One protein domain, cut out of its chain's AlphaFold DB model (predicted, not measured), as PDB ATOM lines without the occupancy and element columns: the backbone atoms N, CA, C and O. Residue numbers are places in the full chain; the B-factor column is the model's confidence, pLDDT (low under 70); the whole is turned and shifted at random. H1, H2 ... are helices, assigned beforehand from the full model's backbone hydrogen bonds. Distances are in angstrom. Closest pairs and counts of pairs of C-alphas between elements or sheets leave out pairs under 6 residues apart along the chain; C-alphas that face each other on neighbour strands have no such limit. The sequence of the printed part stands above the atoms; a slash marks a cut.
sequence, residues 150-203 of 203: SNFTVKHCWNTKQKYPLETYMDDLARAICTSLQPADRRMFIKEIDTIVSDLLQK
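This is residues 150 to 203 of the 203 residues of the protein "SFRICE_022318" of Spodoptera frugiperda (UniProt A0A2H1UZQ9). Two helices, H1 and H2, make a narrow V: they come nearest to each other by the tight turn that joins them, and the far part of H2 sticks out as a free arm. Before the V runs a long stretch with no named element, residues 150 to 165, of which residues 157 to 163 stick out as a loop. The printed part has 54 residues with two named helices, H1 then H2, and no named strand; its class is all helix. It is loose, with a radius of gyration of the C-alphas of 12.8 A, and spans 36 by 33 by 20 A.

Start at Ser 150 and go along residues 150 to 165, whose C-alphas lie 8 to 20 A from the mean of all C-alphas. Next come H1, residues 166 to 180, and H2, residues 183 to 201, with a tight link of 2 residues between them. Look at Ile 177 and Arg 186: their C-alphas, the closest of the two helices, are 6.8 A apart. H1 and H2 are close but not clearly touching, with 2 pairs of C-alphas within 8 A. They run opposite ways at a shallow tilt of 26 degrees. In H1 every O i to N i+4 pair is within hydrogen-bond range; in H2 13 of 15 are.

Find C-alpha 166 at (-36.377, -6.001, -12.443); from there H1 runs 20.8 A to C-alpha 180 at (-53.071, -6.465, -24.871). H2 begins at C-alpha 183 and runs 27.1 A to C-alpha 201 at (-40.648, -17.412, -2.513).

The two C-alphas farthest apart are those of Lys 161 and Ala 184, 36.6 A. Residues 191 to 203, of which 191 to 201 belong to H2, stand free. The printed part has no cut and ends at residue 203, the chain's last residue. In the B-factor column the mean pLDDT of the printed part is 71.7; residues 150 to 162 and residue 203 are under 70.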
ATOM      1  N   SER A 150     -46.034 -16.741 -26.547       49.31
ATOM      2  CA  SER A 150     -44.862 -16.893 -27.413       49.31
ATOM      3  C   SER A 150     -44.614 -15.676 -28.317       49.31
ATOM      4  O   SER A 150     -43.472 -15.419 -28.688       49.31
ATOM      5  N   ASN A 151     -45.650 -14.880 -28.617       46.56
ATOM      6  CA  ASN A 151     -45.516 -13.611 -29.346       46.56
ATOM      7  C   ASN A 151     -45.276 -12.412 -28.420       46.56
ATOM      8  O   ASN A 151     -45.195 -11.274 -28.886       46.56
ATOM      9  N   PHE A 152     -45.197 -12.641 -27.110       48.84
ATOM     10  CA  PHE A 152     -44.834 -11.621 -26.142       48.84
ATOM     11  C   PHE A 152     -43.314 -11.464 -26.179       48.84
ATOM     12  O   PHE A 152     -42.582 -11.937 -25.311       48.84
ATOM     13  N   THR A 153     -42.815 -10.810 -27.226       46.75
ATOM     14  CA  THR A 153     -41.445 -10.307 -27.245       46.75
ATOM     15  C   THR A 153     -41.373  -9.180 -26.225       46.75
ATOM     16  O   THR A 153     -41.542  -8.002 -26.541       46.75
ATOM     17  N   VAL A 154     -41.146  -9.537 -24.959       53.00
ATOM     18  CA  VAL A 154     -40.572  -8.581 -24.018       53.00
ATOM     19  C   VAL A 154     -39.296  -8.095 -24.699       53.00
ATOM     20  O   VAL A 154     -38.475  -8.911 -25.117       53.00
ATOM     21  N   LYS A 155     -39.137  -6.776 -24.864       55.03
ATOM     22  CA  LYS A 155     -37.960  -6.172 -25.527       55.03
ATOM     23  C   LYS A 155     -36.623  -6.628 -24.924       55.03
ATOM     24  O   LYS A 155     -35.572  -6.456 -25.535       55.03
ATOM     25  N   HIS A 156     -36.685  -7.243 -23.751       55.69
ATOM     26  CA  HIS A 156     -35.592  -7.819 -22.994       55.69
ATOM     27  C   HIS A 156     -35.410  -9.299 -23.363       55.69
ATOM     28  O   HIS A 156     -35.760 -10.203 -22.605       55.69
ATOM     29  N   CYS A 157     -34.873  -9.563 -24.557       51.38
ATOM     30  CA  CYS A 157     -34.330 -10.883 -24.874       51.38
ATOM     31  C   CYS A 157     -33.119 -11.154 -23.973       51.38
ATOM     32  O   CYS A 157     -32.233 -10.309 -23.873       51.38
ATOM     33  N   TRP A 158     -33.001 -12.363 -23.418       52.91
ATOM     34  CA  TRP A 158     -31.847 -12.797 -22.603       52.91
ATOM     35  C   TRP A 158     -30.501 -12.787 -23.362       52.91
ATOM     36  O   TRP A 158     -29.460 -13.109 -22.800       52.91
ATOM     37  N   ASN A 159     -30.524 -12.417 -24.644       52.84
ATOM     38  CA  ASN A 159     -29.383 -12.368 -25.550       52.84
ATOM     39  C   ASN A 159     -28.714 -10.984 -25.654       52.84
ATOM     40  O   ASN A 159     -27.734 -10.841 -26.385       52.84
ATOM     41  N   THR A 160     -29.206  -9.952 -24.963       58.41
ATOM     42  CA  THR A 160     -28.534  -8.645 -24.911       58.41
ATOM     43  C   THR A 160     -27.637  -8.565 -23.672       58.41
ATOM     44  O   THR A 160     -28.039  -8.901 -22.564       58.41
ATOM     45  N   LYS A 161     -26.395  -8.080 -23.826       69.31
ATOM     46  CA  LYS A 161     -25.444  -7.863 -22.708       69.31
ATOM     47  C   LYS A 161     -25.896  -6.776 -21.711       69.31
ATOM     48  O   LYS A 161     -25.164  -6.453 -20.778       69.31
ATOM     49  N   GLN A 162     -27.066  -6.176 -21.925       66.75
ATOM     50  CA  GLN A 162     -27.613  -5.114 -21.095       66.75
ATOM     51  C   GLN A 162     -28.418  -5.721 -19.947       66.75
ATOM     52  O   GLN A 162     -29.412  -6.408 -20.159       66.75
ATOM     53  N   LYS A 163     -27.975  -5.457 -18.714       70.94
ATOM     54  CA  LYS A 163     -28.745  -5.781 -17.513       70.94
ATOM     55  C   LYS A 163     -29.779  -4.684 -17.301       70.94
ATOM     56  O   LYS A 163     -29.408  -3.526 -17.133       70.94
ATOM     57  N   TYR A 164     -31.051  -5.057 -17.294       71.31
ATOM     58  CA  TYR A 164     -32.135  -4.158 -16.914       71.31
ATOM     59  C   TYR A 164     -32.543  -4.424 -15.461       71.31
ATOM     60  O   TYR A 164     -32.515  -5.581 -15.028       71.31
ATOM     61  N   PRO A 165     -32.922  -3.385 -14.698       80.12
ATOM     62  CA  PRO A 165     -33.558  -3.564 -13.401       80.12
ATOM     63  C   PRO A 165     -34.845  -4.391 -13.530       80.12
ATOM     64  O   PRO A 165     -35.586  -4.249 -14.505       80.12
ATOM     65  N   LEU A 166     -35.134  -5.219 -12.521       74.81
ATOM     66  CA  LEU A 166     -36.377  -6.001 -12.443       74.81
ATOM     67  C   LEU A 166     -37.623  -5.109 -12.568       74.81
ATOM     68  O   LEU A 166     -38.597  -5.493 -13.206       74.81
ATOM     69  N   GLU A 167     -37.563  -3.902 -12.005       75.88
ATOM     70  CA  GLU A 167     -38.618  -2.889 -12.081       75.88
ATOM     71  C   GLU A 167     -38.984  -2.546 -13.532       75.88
ATOM     72  O   GLU A 167     -40.150  -2.609 -13.907       75.88
ATOM     73  N   THR A 168     -37.989  -2.312 -14.394       77.12
ATOM     74  CA  THR A 168     -38.215  -2.001 -15.814       77.12
ATOM     75  C   THR A 168     -38.879  -3.161 -16.559       77.12
ATOM     76  O   THR A 168     -39.738  -2.947 -17.413       77.12
ATOM     77  N   TYR A 169     -38.511  -4.401 -16.224       77.62
ATOM     78  CA  TYR A 169     -39.162  -5.588 -16.776       77.62
ATOM     79  C   TYR A 169     -40.629  -5.685 -16.333       77.62
ATOM     80  O   TYR A 169     -41.506  -5.944 -17.160       77.62
ATOM     81  N   MET A 170     -40.897  -5.457 -15.045       79.06
ATOM     82  CA  MET A 170     -42.249  -5.503 -14.487       79.06
ATOM     83  C   MET A 170     -43.143  -4.404 -15.066       79.06
ATOM     84  O   MET A 170     -44.298  -4.676 -15.390       79.06
ATOM     85  N   ASP A 171     -42.607  -3.205 -15.291       79.69
ATOM     86  CA  ASP A 171     -43.323  -2.102 -15.936       79.69
ATOM     87  C   ASP A 171     -43.685  -2.409 -17.391       79.69
ATOM     88  O   ASP A 171     -44.814  -2.160 -17.826       79.69
ATOM     89  N   ASP A 172     -42.755  -2.978 -18.157       77.62
ATOM     90  CA  ASP A 172     -43.009  -3.366 -19.544       77.62
ATOM     91  C   ASP A 172     -44.039  -4.499 -19.629       77.62
ATOM     92  O   ASP A 172     -44.940  -4.459 -20.474       77.62
ATOM     93  N   LEU A 173     -43.959  -5.472 -18.717       79.50
ATOM     94  CA  LEU A 173     -44.944  -6.539 -18.586       79.50
ATOM     95  C   LEU A 173     -46.325  -5.971 -18.227       79.50
ATOM     96  O   LEU A 173     -47.306  -6.280 -18.904       79.50
ATOM     97  N   ALA A 174     -46.409  -5.092 -17.226       81.88
ATOM     98  CA  ALA A 174     -47.651  -4.441 -16.813       81.88
ATOM     99  C   ALA A 174     -48.266  -3.620 -17.954       81.88
ATOM    100  O   ALA A 174     -49.467  -3.722 -18.227       81.88
ATOM    101  N   ARG A 175     -47.443  -2.854 -18.680       81.25
ATOM    102  CA  ARG A 175     -47.872  -2.084 -19.850       81.25
ATOM    103  C   ARG A 175     -48.424  -3.000 -20.931       81.25
ATOM    104  O   ARG A 175     -49.518  -2.745 -21.431       81.25
ATOM    105  N   ALA A 176     -47.716  -4.072 -21.264       75.75
ATOM    106  CA  ALA A 176     -48.132  -4.994 -22.307       75.75
ATOM    107  C   ALA A 176     -49.381  -5.812 -21.910       75.75
ATOM    108  O   ALA A 176     -50.257  -6.026 -22.747       75.75
ATOM    109  N   ILE A 177     -49.555  -6.173 -20.636       79.75
ATOM    110  CA  ILE A 177     -50.805  -6.750 -20.103       79.75
ATOM    111  C   ILE A 177     -51.967  -5.762 -20.261       79.75
ATOM    112  O   ILE A 177     -53.044  -6.127 -20.736       79.75
ATOM    113  N   CYS A 178     -51.759  -4.504 -19.874       80.19
ATOM    114  CA  CYS A 178     -52.792  -3.472 -19.910       80.19
ATOM    115  C   CYS A 178     -53.190  -3.066 -21.333       80.19
ATOM    116  O   CYS A 178     -54.351  -2.718 -21.552       80.19
ATOM    117  N   THR A 179     -52.277  -3.132 -22.301       77.94
ATOM    118  CA  THR A 179     -52.582  -2.832 -23.707       77.94
ATOM    119  C   THR A 179     -53.147  -4.037 -24.456       77.94
ATOM    120  O   THR A 179     -53.992  -3.860 -25.331       77.94
ATOM    121  N   SER A 180     -52.733  -5.258 -24.103       76.50
ATOM    122  CA  SER A 180     -53.071  -6.465 -24.871       76.50
ATOM    123  C   SER A 180     -54.296  -7.205 -24.335       76.50
ATOM    124  O   SER A 180     -55.042  -7.788 -25.117       76.50
ATOM    125  N   LEU A 181     -54.535  -7.195 -23.018       76.38
ATOM    126  CA  LEU A 181     -55.563  -8.026 -22.382       76.38
ATOM    127  C   LEU A 181     -56.824  -7.238 -22.006       76.38
ATOM    128  O   LEU A 181     -56.772  -6.104 -21.523       76.38
ATOM    129  N   GLN A 182     -57.982  -7.886 -22.162       79.50
ATOM    130  CA  GLN A 182     -59.268  -7.384 -21.669       79.50
ATOM    131  C   GLN A 182     -59.331  -7.467 -20.130       79.50
ATOM    132  O   GLN A 182     -58.730  -8.372 -19.547       79.50
ATOM    133  N   PRO A 183     -60.091  -6.595 -19.434       79.44
ATOM    134  CA  PRO A 183     -60.095  -6.529 -17.965       79.44
ATOM    135  C   PRO A 183     -60.434  -7.844 -17.238       79.44
ATOM    136  O   PRO A 183     -59.952  -8.087 -16.132       79.44
ATOM    137  N   ALA A 184     -61.264  -8.703 -17.839       71.50
ATOM    138  CA  ALA A 184     -61.586 -10.017 -17.278       71.50
ATOM    139  C   ALA A 184     -60.393 -10.988 -17.334       71.50
ATOM    140  O   ALA A 184     -60.195 -11.766 -16.406       71.50
ATOM    141  N   ASP A 185     -59.581 -10.903 -18.388       73.81
ATOM    142  CA  ASP A 185     -58.441 -11.792 -18.620       73.81
ATOM    143  C   ASP A 185     -57.200 -11.331 -17.839       73.81
ATOM    144  O   ASP A 185     -56.438 -12.166 -17.358       73.81
ATOM    145  N   ARG A 186     -57.063 -10.018 -17.584       82.69
ATOM    146  CA  ARG A 186     -56.034  -9.463 -16.679       82.69
ATOM    147  C   ARG A 186     -56.096 -10.094 -15.292       82.69
ATOM    148  O   ARG A 186     -55.070 -10.448 -14.732       82.69
ATOM    149  N   ARG A 187     -57.307 -10.273 -14.751       77.00
ATOM    150  CA  ARG A 187     -57.505 -10.860 -13.417       77.00
ATOM    151  C   ARG A 187     -57.067 -12.319 -13.332       77.00
ATOM    152  O   ARG A 187     -56.606 -12.736 -12.279       77.00
ATOM    153  N   MET A 188     -57.230 -13.089 -14.407       73.00
ATOM    154  CA  MET A 188     -56.758 -14.476 -14.451       73.00
ATOM    155  C   MET A 188     -55.236 -14.531 -14.569       73.00
ATOM    156  O   MET A 188     -54.602 -15.271 -13.830       73.00
ATOM    157  N   PHE A 189     -54.664 -13.689 -15.428       81.25
ATOM    158  CA  PHE A 189     -53.220 -13.631 -15.634       81.25
ATOM    159  C   PHE A 189     -52.460 -13.171 -14.381       81.25
ATOM    160  O   PHE A 189     -51.458 -13.771 -14.014       81.25
ATOM    161  N   ILE A 190     -52.975 -12.164 -13.665       82.44
ATOM    162  CA  ILE A 190     -52.395 -11.712 -12.389       82.44
ATOM    163  C   ILE A 190     -52.395 -12.850 -11.359       82.44
ATOM    164  O   ILE A 190     -51.382 -13.072 -10.712       82.44
ATOM    165  N   LYS A 191     -53.477 -13.635 -11.267       77.69
ATOM    166  CA  LYS A 191     -53.523 -14.796 -10.362       77.69
ATOM    167  C   LYS A 191     -52.486 -15.866 -10.707       77.69
ATOM    168  O   LYS A 191     -51.950 -16.499  -9.802       77.69
ATOM    169  N   GLU A 192     -52.224 -16.097 -11.993       80.12
ATOM    170  CA  GLU A 192     -51.179 -17.033 -12.427       80.12
ATOM    171  C   GLU A 192     -49.784 -16.524 -12.041       80.12
ATOM    172  O   GLU A 192     -48.995 -17.295 -11.499       80.12
ATOM    173  N   ILE A 193     -49.508 -15.227 -12.228       81.81
ATOM    174  CA  ILE A 193     -48.261 -14.599 -11.762       81.81
ATOM    175  C   ILE A 193     -48.123 -14.736 -10.243       81.81
ATOM    176  O   ILE A 193     -47.081 -15.191  -9.777       81.81
ATOM    177  N   ASP A 194     -49.166 -14.405  -9.479       77.00
ATOM    178  CA  ASP A 194     -49.149 -14.495  -8.013       77.00
ATOM    179  C   ASP A 194     -48.860 -15.923  -7.539       77.00
ATOM    180  O   ASP A 194     -48.110 -16.120  -6.582       77.00
ATOM    181  N   THR A 195     -49.411 -16.925  -8.231       79.25
ATOM    182  CA  THR A 195     -49.158 -18.346  -7.939       79.25
ATOM    183  C   THR A 195     -47.685 -18.689  -8.169       79.25
ATOM    184  O   THR A 195     -47.036 -19.225  -7.277       79.25
ATOM    185  N   ILE A 196     -47.128 -18.313  -9.325       77.06
ATOM    186  CA  ILE A 196     -45.724 -18.584  -9.669       77.06
ATOM    187  C   ILE A 196     -44.768 -17.890  -8.689       77.06
ATOM    188  O   ILE A 196     -43.800 -18.495  -8.235       77.06
ATOM    189  N   VAL A 197     -45.025 -16.625  -8.350       77.25
ATOM    190  CA  VAL A 197     -44.193 -15.867  -7.404       77.25
ATOM    191  C   VAL A 197     -44.270 -16.477  -6.005       77.25
ATOM    192  O   VAL A 197     -43.239 -16.624  -5.353       77.25
ATOM    193  N   SER A 198     -45.461 -16.886  -5.562       78.31
ATOM    194  CA  SER A 198     -45.639 -17.556  -4.268       78.31
ATOM    195  C   SER A 198     -44.842 -18.860  -4.193       78.31
ATOM    196  O   SER A 198     -44.146 -19.084  -3.205       78.31
ATOM    197  N   ASP A 199     -44.871 -19.674  -5.250       80.44
ATOM    198  CA  ASP A 199     -44.108 -20.927  -5.330       80.44
ATOM    199  C   ASP A 199     -42.586 -20.694  -5.315       80.44
ATOM    200  O   ASP A 199     -41.829 -21.508  -4.783       80.44
ATOM    201  N   LEU A 200     -42.119 -19.584  -5.897       73.75
ATOM    202  CA  LEU A 200     -40.699 -19.227  -5.925       73.75
ATOM    203  C   LEU A 200     -40.185 -18.704  -4.577       73.75
ATOM    204  O   LEU A 200     -39.024 -18.939  -4.257       73.75
ATOM    205  N   LEU A 201     -41.023 -18.011  -3.803       78.94
ATOM    206  CA  LEU A 201     -40.648 -17.412  -2.513       78.94
ATOM    207  C   LEU A 201     -40.749 -18.378  -1.321       78.94
ATOM    208  O   LEU A 201     -40.281 -18.051  -0.236       78.94
ATOM    209  N   GLN A 202     -41.362 -19.549  -1.498       79.81
ATOM    210  CA  GLN A 202     -41.465 -20.588  -0.462       79.81
ATOM    211  C   GLN A 202     -40.240 -21.524  -0.393       79.81
ATOM    212  O   GLN A 202     -40.267 -22.501   0.357       79.81
ATOM    213  N   LYS A 203     -39.180 -21.245  -1.162       52.22
ATOM    214  CA  LYS A 203     -37.893 -21.957  -1.130       52.22
ATOM    215  C   LYS A 203     -36.819 -21.113  -0.461       52.22
ATOM    216  O   LYS A 203     -35.989 -21.723   0.245       52.22
TER     217      LYS A 203